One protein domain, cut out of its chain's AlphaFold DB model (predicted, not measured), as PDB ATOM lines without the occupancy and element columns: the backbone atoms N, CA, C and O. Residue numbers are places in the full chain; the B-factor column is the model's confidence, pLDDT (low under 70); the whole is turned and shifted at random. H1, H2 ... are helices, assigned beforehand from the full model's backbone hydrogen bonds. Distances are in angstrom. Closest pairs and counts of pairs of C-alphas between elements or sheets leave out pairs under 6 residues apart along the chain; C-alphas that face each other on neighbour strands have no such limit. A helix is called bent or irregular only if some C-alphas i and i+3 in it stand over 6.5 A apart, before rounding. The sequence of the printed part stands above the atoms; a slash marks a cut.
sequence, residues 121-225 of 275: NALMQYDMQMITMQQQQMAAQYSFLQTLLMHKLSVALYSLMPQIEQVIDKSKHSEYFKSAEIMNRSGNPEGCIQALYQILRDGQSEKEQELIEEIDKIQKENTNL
ATOM      1  N   ASN A 121       9.726 -49.755  36.563       72.50
ATOM      2  CA  ASN A 121       8.448 -49.334  37.137       72.50
ATOM      3  C   ASN A 121       8.648 -48.361  38.305       72.50
ATOM      4  O   ASN A 121       7.951 -47.356  38.370       72.50
ATOM      5  N   ALA A 122       9.617 -48.620  39.189       70.19
ATOM      6  CA  ALA A 122       9.926 -47.729  40.306       70.19
ATOM      7  C   ALA A 122      10.427 -46.350  39.836       70.19
ATOM      8  O   ALA A 122      10.013 -45.336  40.389       70.19
ATOM      9  N   LEU A 123      11.265 -46.301  38.793       73.25
ATOM     10  CA  LEU A 123      11.720 -45.037  38.196       73.25
ATOM     11  C   LEU A 123      10.560 -44.257  37.565       73.25
ATOM     12  O   LEU A 123      10.401 -43.076  37.842       73.25
ATOM     13  N   MET A 124       9.700 -44.927  36.795       77.31
ATOM     14  CA  MET A 124       8.531 -44.282  36.194       77.31
ATOM     15  C   MET A 124       7.534 -43.788  37.253       77.31
ATOM     16  O   MET A 124       6.952 -42.718  37.096       77.31
ATOM     17  N   GLN A 125       7.346 -44.542  38.340       79.56
ATOM     18  CA  GLN A 125       6.520 -44.126  39.475       79.56
ATOM     19  C   GLN A 125       7.107 -42.910  40.195       79.56
ATOM     20  O   GLN A 125       6.358 -41.994  40.523       79.56
ATOM     21  N   TYR A 126       8.426 -42.876  40.400       80.94
ATOM     22  CA  TYR A 126       9.115 -41.728  40.984       80.94
ATOM     23  C   TYR A 126       8.972 -40.480  40.105       80.94
ATOM     24  O   TYR A 126       8.586 -39.427  40.606       80.94
ATOM     25  N   ASP A 127       9.184 -40.605  38.792       84.00
ATOM     26  CA  ASP A 127       9.014 -39.494  37.850       84.00
ATOM     27  C   ASP A 127       7.568 -38.978  37.841       84.00
ATOM     28  O   ASP A 127       7.338 -37.772  37.939       84.00
ATOM     29  N   MET A 128       6.575 -39.876  37.809       85.12
ATOM     30  CA  MET A 128       5.160 -39.505  37.947       85.12
ATOM     31  C   MET A 128       4.896 -38.783  39.270       85.12
ATOM     32  O   MET A 128       4.224 -37.756  39.270       85.12
ATOM     33  N   GLN A 129       5.431 -39.276  40.389       88.19
ATOM     34  CA  GLN A 129       5.253 -38.657  41.702       88.19
ATOM     35  C   GLN A 129       5.881 -37.259  41.772       88.19
ATOM     36  O   GLN A 129       5.297 -36.344  42.350       88.19
ATOM     37  N   MET A 130       7.049 -37.063  41.162       83.31
ATOM     38  CA  MET A 130       7.687 -35.749  41.090       83.31
ATOM     39  C   MET A 130       6.873 -34.781  40.222       83.31
ATOM     40  O   MET A 130       6.681 -33.629  40.613       83.31
ATOM     41  N   ILE A 131       6.331 -35.249  39.092       84.38
ATOM     42  CA  ILE A 131       5.445 -34.455  38.227       84.38
ATOM     43  C   ILE A 131       4.158 -34.074  38.965       84.38
ATOM     44  O   ILE A 131       3.749 -32.914  38.916       84.38
ATOM     45  N   THR A 132       3.515 -35.012  39.667       86.00
ATOM     46  CA  THR A 132       2.284 -34.705  40.410       86.00
ATOM     47  C   THR A 132       2.548 -33.732  41.552       86.00
ATOM     48  O   THR A 132       1.774 -32.795  41.738       86.00
ATOM     49  N   MET A 133       3.663 -33.883  42.269       84.38
ATOM     50  CA  MET A 133       4.067 -32.942  43.312       84.38
ATOM     51  C   MET A 133       4.313 -31.538  42.739       84.38
ATOM     52  O   MET A 133       3.863 -30.551  43.318       84.38
ATOM     53  N   GLN A 134       4.955 -31.434  41.572       83.25
ATOM     54  CA  GLN A 134       5.151 -30.156  40.881       83.25
ATOM     55  C   GLN A 134       3.818 -29.526  40.439       83.25
ATOM     56  O   GLN A 134       3.616 -28.325  40.626       83.25
ATOM     57  N   GLN A 135       2.882 -30.319  39.906       84.81
ATOM     58  CA  GLN A 135       1.540 -29.843  39.548       84.81
ATOM     59  C   GLN A 135       0.761 -29.345  40.772       84.81
ATOM     60  O   GLN A 135       0.117 -28.301  40.705       84.81
ATOM     61  N   GLN A 136       0.852 -30.046  41.906       88.31
ATOM     62  CA  GLN A 136       0.217 -29.626  43.158       88.31
ATOM     63  C   GLN A 136       0.798 -28.310  43.686       88.31
ATOM     64  O   GLN A 136       0.040 -27.432  44.098       88.31
ATOM     65  N   GLN A 137       2.124 -28.141  43.639       86.00
ATOM     66  CA  GLN A 137       2.775 -26.884  44.023       86.00
ATOM     67  C   GLN A 137       2.314 -25.718  43.140       86.00
ATOM     68  O   GLN A 137       1.957 -24.661  43.659       86.00
ATOM     69  N   MET A 138       2.241 -25.921  41.822       85.00
ATOM     70  CA  MET A 138       1.750 -24.905  40.887       85.00
ATOM     71  C   MET A 138       0.275 -24.552  41.139       85.00
ATOM     72  O   MET A 138      -0.081 -23.376  41.160       85.00
ATOM     73  N   ALA A 139      -0.578 -25.548  41.398       86.62
ATOM     74  CA  ALA A 139      -1.985 -25.323  41.726       86.62
ATOM     75  C   ALA A 139      -2.160 -24.511  43.022       86.62
ATOM     76  O   ALA A 139      -2.997 -23.609  43.079       86.62
ATOM     77  N   ALA A 140      -1.345 -24.780  44.046       88.12
ATOM     78  CA  ALA A 140      -1.357 -24.013  45.290       88.12
ATOM     79  C   ALA A 140      -0.940 -22.550  45.064       88.12
ATOM     80  O   ALA A 140      -1.605 -21.635  45.552       88.12
ATOM     81  N   GLN A 141       0.114 -22.318  44.276       87.12
ATOM     82  CA  GLN A 141       0.554 -20.969  43.917       87.12
ATOM     83  C   GLN A 141      -0.514 -20.208  43.110       87.12
ATOM     84  O   GLN A 141      -0.750 -19.026  43.359       87.12
ATOM     85  N   TYR A 142      -1.206 -20.880  42.187       89.25
ATOM     86  CA  TYR A 142      -2.301 -20.270  41.433       89.25
ATOM     87  C   TYR A 142      -3.515 -19.950  42.316       89.25
ATOM     88  O   TYR A 142      -4.092 -18.875  42.196       89.25
ATOM     89  N   SER A 143      -3.869 -20.828  43.258       90.31
ATOM     90  CA  SER A 143      -4.925 -20.563  44.249       90.31
ATOM     91  C   SER A 143      -4.617 -19.325  45.106       90.31
ATOM     92  O   SER A 143      -5.485 -18.480  45.352       90.31
ATOM     93  N   PHE A 144      -3.353 -19.157  45.500       91.75
ATOM     94  CA  PHE A 144      -2.902 -17.961  46.208       91.75
ATOM     95  C   PHE A 144      -3.049 -16.695  45.352       91.75
ATOM     96  O   PHE A 144      -3.606 -15.703  45.819       91.75
ATOM     97  N   LEU A 145      -2.629 -16.744  44.082       90.75
ATOM     98  CA  LEU A 145      -2.843 -15.646  43.139       90.75
ATOM     99  C   LEU A 145      -4.330 -15.286  43.020       90.75
ATOM    100  O   LEU A 145      -4.671 -14.114  43.141       90.75
ATOM    101  N   GLN A 146      -5.212 -16.272  42.836       90.06
ATOM    102  CA  GLN A 146      -6.658 -16.038  42.760       90.06
ATOM    103  C   GLN A 146      -7.171 -15.327  44.018       90.06
ATOM    104  O   GLN A 146      -7.906 -14.353  43.916       90.06
ATOM    105  N   THR A 147      -6.707 -15.726  45.203       91.38
ATOM    106  CA  THR A 147      -7.058 -15.054  46.467       91.38
ATOM    107  C   THR A 147      -6.629 -13.581  46.480       91.38
ATOM    108  O   THR A 147      -7.397 -12.715  46.901       91.38
ATOM    109  N   LEU A 148      -5.425 -13.270  45.985       91.69
ATOM    110  CA  LEU A 148      -4.940 -11.889  45.886       91.69
ATOM    111  C   LEU A 148      -5.756 -11.055  44.892       91.69
ATOM    112  O   LEU A 148      -6.088  -9.908  45.191       91.69
ATOM    113  N   LEU A 149      -6.093 -11.623  43.731       91.62
ATOM    114  CA  LEU A 149      -6.928 -10.963  42.727       91.62
ATOM    115  C   LEU A 149      -8.341 -10.703  43.254       91.62
ATOM    116  O   LEU A 149      -8.891  -9.630  43.025       91.62
ATOM    117  N   MET A 150      -8.906 -11.646  44.008       91.81
ATOM    118  CA  MET A 150     -10.206 -11.474  44.657       91.81
ATOM    119  C   MET A 150     -10.162 -10.352  45.693       91.81
ATOM    120  O   MET A 150     -11.024  -9.479  45.686       91.81
ATOM    121  N   HIS A 151      -9.119 -10.302  46.527       92.50
ATOM    122  CA  HIS A 151      -8.944  -9.212  47.486       92.50
ATOM    123  C   HIS A 151      -8.766  -7.852  46.790       92.50
ATOM    124  O   HIS A 151      -9.391  -6.868  47.191       92.50
ATOM    125  N   LYS A 152      -7.941  -7.783  45.732       92.56
ATOM    126  CA  LYS A 152      -7.742  -6.565  44.926       92.56
ATOM    127  C   LYS A 152      -9.073  -6.058  44.362       92.56
ATOM    128  O   LYS A 152      -9.373  -4.873  44.500       92.56
ATOM    129  N   LEU A 153      -9.873  -6.955  43.786       94.56
ATOM    130  CA  LEU A 153     -11.189  -6.631  43.241       94.56
ATOM    131  C   LEU A 153     -12.147  -6.140  44.326       94.56
ATOM    132  O   LEU A 153     -12.775  -5.096  44.170       94.56
ATOM    133  N   SER A 154     -12.207  -6.845  45.457       95.62
ATOM    134  CA  SER A 154     -13.082  -6.475  46.566       95.62
ATOM    135  C   SER A 154     -12.789  -5.081  47.111       95.62
ATOM    136  O   SER A 154     -13.724  -4.319  47.358       95.62
ATOM    137  N   VAL A 155     -11.511  -4.721  47.266       94.75
ATOM    138  CA  VAL A 155     -11.100  -3.381  47.716       94.75
ATOM    139  C   VAL A 155     -11.535  -2.301  46.725       94.75
ATOM    140  O   VAL A 155     -12.083  -1.285  47.150       94.75
ATOM    141  N   ALA A 156     -11.351  -2.527  45.422       95.38
ATOM    142  CA  ALA A 156     -11.790  -1.584  44.394       95.38
ATOM    143  C   ALA A 156     -13.318  -1.386  44.417       95.38
ATOM    144  O   ALA A 156     -13.806  -0.254  44.399       95.38
ATOM    145  N   LEU A 157     -14.082  -2.472  44.566       95.38
ATOM    146  CA  LEU A 157     -15.538  -2.394  44.698       95.38
ATOM    147  C   LEU A 157     -15.964  -1.637  45.961       95.38
ATOM    148  O   LEU A 157     -16.867  -0.809  45.886       95.38
ATOM    149  N   TYR A 158     -15.295  -1.839  47.102       94.81
ATOM    150  CA  TYR A 158     -15.586  -1.072  48.321       94.81
ATOM    151  C   TYR A 158     -15.415   0.432  48.139       94.81
ATOM    152  O   TYR A 158     -16.219   1.188  48.678       94.81
ATOM    153  N   SER A 159     -14.399   0.872  47.390       93.75
ATOM    154  CA  SER A 159     -14.230   2.300  47.101       93.75
ATOM    155  C   SER A 159     -15.333   2.870  46.204       93.75
ATOM    156  O   SER A 159     -15.606   4.068  46.275       93.75
ATOM    157  N   LEU A 160     -15.999   2.027  45.412       94.31
ATOM    158  CA  LEU A 160     -17.061   2.436  44.496       94.31
ATOM    159  C   LEU A 160     -18.454   2.438  45.148       94.31
ATOM    160  O   LEU A 160     -19.294   3.264  44.795       94.31
ATOM    161  N   MET A 161     -18.691   1.573  46.146       93.88
ATOM    162  CA  MET A 161     -19.986   1.447  46.840       93.88
ATOM    163  C   MET A 161     -20.613   2.794  47.257       93.88
ATOM    164  O   MET A 161     -21.786   3.007  46.951       93.88
ATOM    165  N   PRO A 162     -19.888   3.741  47.891       94.75
ATOM    166  CA  PRO A 162     -20.491   5.003  48.325       94.75
ATOM    167  C   PRO A 162     -20.962   5.882  47.164       94.75
ATOM    168  O   PRO A 162     -21.886   6.673  47.339       94.75
ATOM    169  N   GLN A 163     -20.321   5.773  45.996       94.06
ATOM    170  CA  GLN A 163     -20.708   6.520  44.800       94.06
ATOM    171  C   GLN A 163     -22.004   5.951  44.219       94.06
ATOM    172  O   GLN A 163     -22.932   6.699  43.920       94.06
ATOM    173  N   ILE A 164     -22.113   4.621  44.166       92.81
ATOM    174  CA  ILE A 164     -23.321   3.927  43.708       92.81
ATOM    175  C   ILE A 164     -24.504   4.228  44.641       92.81
ATOM    176  O   ILE A 164     -25.576   4.596  44.168       92.81
ATOM    177  N   GLU A 165     -24.316   4.169  45.964       93.31
ATOM    178  CA  GLU A 165     -25.391   4.436  46.935       93.31
ATOM    179  C   GLU A 165     -25.996   5.852  46.805       93.31
ATOM    180  O   GLU A 165     -27.161   6.077  47.147       93.31
ATOM    181  N   GLN A 166     -25.215   6.822  46.317       91.75
ATOM    182  CA  GLN A 166     -25.675   8.197  46.095       91.75
ATOM    183  C   GLN A 166     -26.537   8.354  44.841       91.75
ATOM    184  O   GLN A 166     -27.334   9.291  44.777       91.75
ATOM    185  N   VAL A 167     -26.361   7.477  43.853       90.19
ATOM    186  CA  VAL A 167     -27.009   7.584  42.541       90.19
ATOM    187  C   VAL A 167     -28.285   6.743  42.474       90.19
ATOM    188  O   VAL A 167     -29.256   7.156  41.845       90.19
ATOM    189  N   ILE A 168     -28.324   5.601  43.163       89.62
ATOM    190  CA  ILE A 168     -29.444   4.655  43.071       89.62
ATOM    191  C   ILE A 168     -30.729   5.154  43.755       89.62
ATOM    192  O   ILE A 168     -30.711   5.784  44.816       89.62
ATOM    193  N   ASP A 169     -31.882   4.769  43.199       87.81
ATOM    194  CA  ASP A 169     -33.187   4.948  43.846       87.81
ATOM    195  C   ASP A 169     -33.297   4.070  45.107       87.81
ATOM    196  O   ASP A 169     -33.569   2.864  45.048       87.81
ATOM    197  N   LYS A 170     -33.118   4.693  46.278       87.31
ATOM    198  CA  LYS A 170     -33.170   4.019  47.585       87.31
ATOM    199  C   LYS A 170     -34.510   3.337  47.868       87.31
ATOM    200  O   LYS A 170     -34.533   2.400  48.662       87.31
ATOM    201  N   SER A 171     -35.607   3.771  47.241       86.69
ATOM    202  CA  SER A 171     -36.922   3.147  47.437       86.69
ATOM    203  C   SER A 171     -37.032   1.774  46.768       86.69
ATOM    204  O   SER A 171     -37.783   0.926  47.242       86.69
ATOM    205  N   LYS A 172     -36.244   1.534  45.712       86.25
ATOM    206  CA  LYS A 172     -36.267   0.297  44.920       86.25
ATOM    207  C   LYS A 172     -35.071  -0.605  45.194       86.25
ATOM    208  O   LYS A 172     -35.215  -1.821  45.256       86.25
ATOM    209  N   HIS A 173     -33.890  -0.017  45.370       90.19
ATOM    210  CA  HIS A 173     -32.631  -0.761  45.299       90.19
ATOM    211  C   HIS A 173     -31.916  -0.938  46.642       90.19
ATOM    212  O   HIS A 173     -30.895  -1.615  46.684       90.19
ATOM    213  N   SER A 174     -32.435  -0.398  47.751       89.25
ATOM    214  CA  SER A 174     -31.754  -0.449  49.060       89.25
ATOM    215  C   SER A 174     -31.447  -1.874  49.546       89.25
ATOM    216  O   SER A 174     -30.346  -2.136  50.031       89.25
ATOM    217  N   GLU A 175     -32.373  -2.827  49.391       90.38
ATOM    218  CA  GLU A 175     -32.131  -4.225  49.790       90.38
ATOM    219  C   GLU A 175     -31.160  -4.948  48.849       90.38
ATOM    220  O   GLU A 175     -30.243  -5.630  49.313       90.38
ATOM    221  N   TYR A 176     -31.306  -4.749  47.536       90.75
ATOM    222  CA  TYR A 176     -30.406  -5.315  46.528       90.75
ATOM    223  C   TYR A 176     -28.978  -4.786  46.680       90.75
ATOM    224  O   TYR A 176     -28.023  -5.559  46.620       90.75
ATOM    225  N   PHE A 177     -28.827  -3.492  46.961       94.62
ATOM    226  CA  PHE A 177     -27.534  -2.859  47.195       94.62
ATOM    227  C   PHE A 177     -26.850  -3.408  48.453       94.62
ATOM    228  O   PHE A 177     -25.683  -3.793  48.405       94.62
ATOM    229  N   LYS A 178     -27.589  -3.568  49.561       94.19
ATOM    230  CA  LYS A 178     -27.065  -4.240  50.766       94.19
ATOM    231  C   LYS A 178     -26.649  -5.682  50.484       94.19
ATOM    232  O   LYS A 178     -25.635  -6.139  51.009       94.19
ATOM    233  N   SER A 179     -27.412  -6.403  49.662       94.62
ATOM    234  CA  SER A 179     -27.052  -7.758  49.237       94.62
ATOM    235  C   SER A 179     -25.731  -7.765  48.461       94.62
ATOM    236  O   SER A 179     -24.842  -8.552  48.787       94.62
ATOM    237  N   ALA A 180     -25.553  -6.836  47.513       95.19
ATOM    238  CA  ALA A 180     -24.307  -6.670  46.768       95.19
ATOM    239  C   ALA A 180     -23.116  -6.392  47.703       95.19
ATOM    240  O   ALA A 180     -22.054  -7.003  47.566       95.19
ATOM    241  N   GLU A 181     -23.298  -5.533  48.708       95.12
ATOM    242  CA  GLU A 181     -22.259  -5.227  49.692       95.12
ATOM    243  C   GLU A 181     -21.883  -6.454  50.545       95.12
ATOM    244  O   GLU A 181     -20.704  -6.698  50.817       95.12
ATOM    245  N   ILE A 182     -22.874  -7.263  50.937       95.56
ATOM    246  CA  ILE A 182     -22.656  -8.525  51.658       95.56
ATOM    247  C   ILE A 182     -21.886  -9.524  50.790       95.56
ATOM    248  O   ILE A 182     -20.979 -10.174  51.307       95.56
ATOM    249  N   MET A 183     -22.198  -9.637  49.493       95.69
ATOM    250  CA  MET A 183     -21.452 -10.507  48.572       95.69
ATOM    251  C   MET A 183     -19.981 -10.099  48.486       95.69
ATOM    252  O   MET A 183     -19.101 -10.953  48.556       95.69
ATOM    253  N   ASN A 184     -19.693  -8.797  48.411       95.19
ATOM    254  CA  ASN A 184     -18.309  -8.337  48.409       95.19
ATOM    255  C   ASN A 184     -17.602  -8.659  49.740       95.19
ATOM    256  O   ASN A 184     -16.507  -9.219  49.746       95.19
ATOM    257  N   ARG A 185     -18.270  -8.390  50.875       93.31
ATOM    258  CA  ARG A 185     -17.784  -8.707  52.235       93.31
ATOM    259  C   ARG A 185     -17.496 -10.193  52.444       93.31
ATOM    260  O   ARG A 185     -16.592 -10.527  53.204       93.31
ATOM    261  N   SER A 186     -18.257 -11.078  51.806       93.38
ATOM    262  CA  SER A 186     -18.120 -12.529  51.955       93.38
ATOM    263  C   SER A 186     -17.105 -13.165  50.999       93.38
ATOM    264  O   SER A 186     -16.976 -14.388  50.987       93.38
ATOM    265  N   GLY A 187     -16.361 -12.362  50.228       91.75
ATOM    266  CA  GLY A 187     -15.363 -12.860  49.280       91.75
ATOM    267  C   GLY A 187     -15.949 -13.281  47.932       91.75
ATOM    268  O   GLY A 187     -15.336 -14.078  47.227       91.75
ATOM    269  N   ASN A 188     -17.117 -12.747  47.560       94.19
ATOM    270  CA  ASN A 188     -17.737 -12.917  46.247       94.19
ATOM    271  C   ASN A 188     -17.888 -11.568  45.498       94.19
ATOM    272  O   ASN A 188     -19.011 -11.118  45.245       94.19
ATOM    273  N   PRO A 189     -16.776 -10.894  45.141       94.44
ATOM    274  CA  PRO A 189     -16.793  -9.664  44.354       94.44
ATOM    275  C   PRO A 189     -17.422  -9.837  42.964       94.44
ATOM    276  O   PRO A 189     -18.082  -8.921  42.489       94.44
ATOM    277  N   GLU A 190     -17.299 -11.005  42.329       92.56
ATOM    278  CA  GLU A 190     -17.918 -11.242  41.019       92.56
ATOM    279  C   GLU A 190     -19.451 -11.240  41.122       92.56
ATOM    280  O   GLU A 190     -20.140 -10.594  40.338       92.56
ATOM    281  N   GLY A 191     -20.002 -11.898  42.150       93.44
ATOM    282  CA  GLY A 191     -21.431 -11.828  42.459       93.44
ATOM    283  C   GLY A 191     -21.883 -10.413  42.825       93.44
ATOM    284  O   GLY A 191     -22.967  -9.996  42.420       93.44
ATOM    285  N   CYS A 192     -21.034  -9.654  43.528       95.81
ATOM    286  CA  CYS A 192     -21.273  -8.237  43.792       95.81
ATOM    287  C   CYS A 192     -21.413  -7.449  42.481       95.81
ATOM    288  O   CYS A 192     -22.432  -6.793  42.295       95.81
ATOM    289  N   ILE A 193     -20.465  -7.580  41.546       95.12
ATOM    290  CA  ILE A 193     -20.511  -6.932  40.223       95.12
ATOM    291  C   ILE A 193     -21.815  -7.258  39.493       95.12
ATOM    292  O   ILE A 193     -22.500  -6.354  39.020       95.12
ATOM    293  N   GLN A 194     -22.213  -8.533  39.462       93.69
ATOM    294  CA  GLN A 194     -23.470  -8.935  38.827       93.69
ATOM    295  C   GLN A 194     -24.689  -8.268  39.474       93.69
ATOM    296  O   GLN A 194     -25.591  -7.815  38.772       93.69
ATOM    297  N   ALA A 195     -24.717  -8.166  40.803       93.50
ATOM    298  CA  ALA A 195     -25.788  -7.476  41.513       93.50
ATOM    299  C   ALA A 195     -25.799  -5.966  41.216       93.50
ATOM    300  O   ALA A 195     -26.870  -5.398  41.003       93.50
ATOM    301  N   LEU A 196     -24.628  -5.326  41.139       93.88
ATOM    302  CA  LEU A 196     -24.507  -3.915  40.759       93.88
ATOM    303  C   LEU A 196     -25.005  -3.673  39.334       93.88
ATOM    304  O   LEU A 196     -25.752  -2.722  39.121       93.88
ATOM    305  N   TYR A 197     -24.687  -4.556  38.384       92.88
ATOM    306  CA  TYR A 197     -25.234  -4.461  37.031       92.88
ATOM    307  C   TYR A 197     -26.754  -4.552  37.007       92.88
ATOM    308  O   TYR A 197     -27.373  -3.836  36.233       92.88
ATOM    309  N   GLN A 198     -27.377  -5.378  37.855       89.50
ATOM    310  CA  GLN A 198     -28.843  -5.420  37.941       89.50
ATOM    311  C   GLN A 198     -29.429  -4.124  38.513       89.50
ATOM    312  O   GLN A 198     -30.485  -3.691  38.066       89.50
ATOM    313  N   ILE A 199     -28.746  -3.498  39.473       90.25
ATOM    314  CA  ILE A 199     -29.174  -2.228  40.079       90.25
ATOM    315  C   ILE A 199     -29.032  -1.066  39.087       90.25
ATOM    316  O   ILE A 199     -29.883  -0.183  39.052       90.25
ATOM    317  N   LEU A 200     -27.968  -1.076  38.282       89.19
ATOM    318  CA  LEU A 200     -27.637  -0.024  37.317       89.19
ATOM    319  C   LEU A 200     -28.215  -0.291  35.912       89.19
ATOM    320  O   LEU A 200     -28.047   0.534  35.019       89.19
ATOM    321  N   ARG A 201     -28.897  -1.428  35.699       76.25
ATOM    322  CA  ARG A 201     -29.304  -1.954  34.378       76.25
ATOM    323  C   ARG A 201     -30.158  -0.996  33.561       76.25
ATOM    324  O   ARG A 201     -30.066  -0.987  32.336       76.25
ATOM    325  N   ASP A 202     -30.981  -0.211  34.244       65.62
ATOM    326  CA  ASP A 202     -31.878   0.744  33.609       65.62
ATOM    327  C   ASP A 202     -31.199   2.088  33.318       65.62
ATOM    328  O   ASP A 202     -31.891   2.970  32.834       65.62
ATOM    329  N   GLY A 203     -29.889   2.238  33.578       61.69
ATOM    330  CA  GLY A 203     -29.073   3.459  33.530       61.69
ATOM    331  C   GLY A 203     -29.560   4.557  32.583       61.69
ATOM    332  O   GLY A 203     -29.068   4.698  31.460       61.69
ATOM    333  N   GLN A 204     -30.533   5.346  33.047       67.12
ATOM    334  CA  GLN A 204     -31.105   6.462  32.288       67.12
ATOM    335  C   GLN A 204     -30.323   7.744  32.560       67.12
ATOM    336  O   GLN A 204     -30.433   8.707  31.800       67.12
ATOM    337  N   SER A 205     -29.552   7.767  33.650       82.94
ATOM    338  CA  SER A 205     -28.699   8.887  34.007       82.94
ATOM    339  C   SER A 205     -27.260   8.673  33.536       82.94
ATOM    340  O   SER A 205     -26.712   7.576  33.607       82.94
ATOM    341  N   GLU A 206     -26.630   9.767  33.110       89.00
ATOM    342  CA  GLU A 206     -25.210   9.819  32.736       89.00
ATOM    343  C   GLU A 206     -24.312   9.251  33.852       89.00
ATOM    344  O   GLU A 206     -23.390   8.488  33.588       89.00
ATOM    345  N   LYS A 207     -24.669   9.497  35.120       89.56
ATOM    346  CA  LYS A 207     -23.935   8.992  36.291       89.56
ATOM    347  C   LYS A 207     -24.008   7.475  36.471       89.56
ATOM    348  O   LYS A 207     -23.046   6.875  36.933       89.56
ATOM    349  N   GLU A 208     -25.138   6.840  36.158       90.06
ATOM    350  CA  GLU A 208     -25.240   5.372  36.215       90.06
ATOM    351  C   GLU A 208     -24.366   4.724  35.138       90.06
ATOM    352  O   GLU A 208     -23.737   3.701  35.401       90.06
ATOM    353  N   GLN A 209     -24.284   5.345  33.956       90.00
ATOM    354  CA  GLN A 209     -23.428   4.885  32.860       90.00
ATOM    355  C   GLN A 209     -21.942   5.037  33.206       90.00
ATOM    356  O   GLN A 209     -21.193   4.077  33.047       90.00
ATOM    357  N   GLU A 210     -21.531   6.177  33.769       92.75
ATOM    358  CA  GLU A 210     -20.162   6.382  34.271       92.75
ATOM    359  C   GLU A 210     -19.761   5.312  35.303       92.75
ATOM    360  O   GLU A 210     -18.662   4.761  35.243       92.75
ATOM    361  N   LEU A 211     -20.666   4.966  36.226       93.44
ATOM    362  CA  LEU A 211     -20.417   3.932  37.233       93.44
ATOM    363  C   LEU A 211     -20.315   2.529  36.624       93.44
ATOM    364  O   LEU A 211     -19.492   1.735  37.076       93.44
ATOM    365  N   ILE A 212     -21.116   2.211  35.602       92.94
ATOM    366  CA  ILE A 212     -20.997   0.951  34.850       92.94
ATOM    367  C   ILE A 212     -19.624   0.864  34.174       92.94
ATOM    368  O   ILE A 212     -18.932  -0.140  34.338       92.94
ATOM    369  N   GLU A 213     -19.197   1.924  33.483       92.94
ATOM    370  CA  GLU A 213     -17.880   1.974  32.839       92.94
ATOM    371  C   GLU A 213     -16.736   1.827  33.856       92.94
ATOM    372  O   GLU A 213     -15.717   1.184  33.577       92.94
ATOM    373  N   GLU A 214     -16.898   2.382  35.059       94.88
ATOM    374  CA  GLU A 214     -15.928   2.230  36.142       94.88
ATOM    375  C   GLU A 214     -15.866   0.785  36.671       94.88
ATOM    376  O   GLU A 214     -14.766   0.263  36.879       94.88
ATOM    377  N   ILE A 215     -17.009   0.101  36.817       94.50
ATOM    378  CA  ILE A 215     -17.061  -1.329  37.175       94.50
ATOM    379  C   ILE A 215     -16.353  -2.176  36.108       94.50
ATOM    380  O   ILE A 215     -15.490  -2.991  36.450       94.50
ATOM    381  N   ASP A 216     -16.653  -1.947  34.826       93.38
ATOM    382  CA  ASP A 216     -16.027  -2.654  33.702       93.38
ATOM    383  C   ASP A 216     -14.508  -2.463  33.693       93.38
ATOM    384  O   ASP A 216     -13.731  -3.411  33.510       93.38
ATOM    385  N   LYS A 217     -14.055  -1.228  33.934       93.75
ATOM    386  CA  LYS A 217     -12.632  -0.908  34.039       93.75
ATOM    387  C   LYS A 217     -11.974  -1.671  35.187       93.75
ATOM    388  O   LYS A 217     -10.935  -2.297  34.969       93.75
ATOM    389  N   ILE A 218     -12.575  -1.664  36.378       92.62
ATOM    390  CA  ILE A 218     -12.074  -2.392  37.552       92.62
ATOM    391  C   ILE A 218     -11.952  -3.893  37.248       92.62
ATOM    392  O   ILE A 218     -10.913  -4.503  37.521       92.62
ATOM    393  N   GLN A 219     -12.979  -4.491  36.642       90.94
ATOM    394  CA  GLN A 219     -12.995  -5.914  36.300       90.94
ATOM    395  C   GLN A 219     -11.917  -6.255  35.256       90.94
ATOM    396  O   GLN A 219     -11.179  -7.239  35.394       90.94
ATOM    397  N   LYS A 220     -11.748  -5.399  34.240       88.50
ATOM    398  CA  LYS A 220     -10.720  -5.550  33.202       88.50
ATOM    399  C   LYS A 220      -9.300  -5.420  33.757       88.50
ATOM    400  O   LYS A 220      -8.438  -6.222  33.407       88.50
ATOM    401  N   GLU A 221      -9.049  -4.454  34.639       87.44
ATOM    402  CA  GLU A 221      -7.745  -4.251  35.296       87.44
ATOM    403  C   GLU A 221      -7.407  -5.342  36.327       87.44
ATOM    404  O   GLU A 221      -6.250  -5.489  36.741       87.44
ATOM    405  N   ASN A 222      -8.402  -6.109  36.778       87.44
ATOM    406  CA  ASN A 222      -8.187  -7.254  37.657       87.44
ATOM    407  C   ASN A 222      -7.864  -8.544  36.887       87.44
ATOM    408  O   ASN A 222      -7.103  -9.376  37.377       87.44
ATOM    409  N   THR A 223      -8.404  -8.697  35.677       82.75
ATOM    410  CA  THR A 223      -8.230  -9.892  34.835       82.75
ATOM    411  C   THR A 223      -7.016  -9.788  33.909       82.75
ATOM    412  O   THR A 223      -6.181 -10.696  33.889       82.75
ATOM    413  N   ASN A 224      -6.864  -8.666  33.202       84.94
ATOM    414  CA  ASN A 224      -5.828  -8.440  32.188       84.94
ATOM    415  C   ASN A 224      -4.609  -7.710  32.759       84.94
ATOM    416  O   ASN A 224      -4.251  -6.619  32.318       84.94
ATOM    417  N   LEU A 225      -3.978  -8.305  33.769       83.81
ATOM    418  CA  LEU A 225      -2.744  -7.760  34.328       83.81
ATOM    419  C   LEU A 225      -1.604  -7.840  33.310       83.81
ATOM    420  O   LEU A 225      -1.297  -8.919  32.805       83.81
TER     421      LEU A 225
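Overview. This is residues 121 to 225 of the 275 residues of the protein "Zinc finger C-x8-C-x5-C-x3-H type protein" of Tetrahymena thermophila (strain SB210) (UniProt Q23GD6). A long helix, H1, sticks out as a bare arm with residues 121 to 146; its remainder joins H2, H3 and H4 in a small up-and-down bundle, each helix running against the one before. The 105 printed residues, all helix in class, hold four named helices, H1 to H4 in order, and no named strand. The whole is extended, radius of gyration of the C-alphas 20.0 A, spanning 70 by 25 by 20 A.

Along the chain. H1, residues 121 to 167, runs 67.3 A from C-alpha 121 at (8.448, -49.334, 37.137); it is only just irregular, C-alphas 159 and 162 being 6.9 A apart. H2, residues 170 to 185, is irregular, C-alphas 172 and 175 being 7.8 A apart. H3 is residues 189 to 200; H4, residues 206 to 223, runs 26.1 A to C-alpha 223 at (-8.230, -9.892, 34.835).

Arrangement. H1 touches H4 with residues 149 to 167 alone, opposite ways at a shallow tilt of 18 degrees; their closest C-alphas, Leu 153 and Asn 222, are 6.4 A apart. H2 and H3 form a hairpin, closest at the C-alphas of Ala 180 and Cys 192, 4.5 A. H2 and H4 are apart. O i to N i+4 pairs are within hydrogen-bond range throughout H3 and H4, 40 of 43 in H1 and 9 of 12 in H2.

Size, cuts and confidence. The printed part has no cut, and its three links are tight. Residues 202 to 204 have pLDDT under 70.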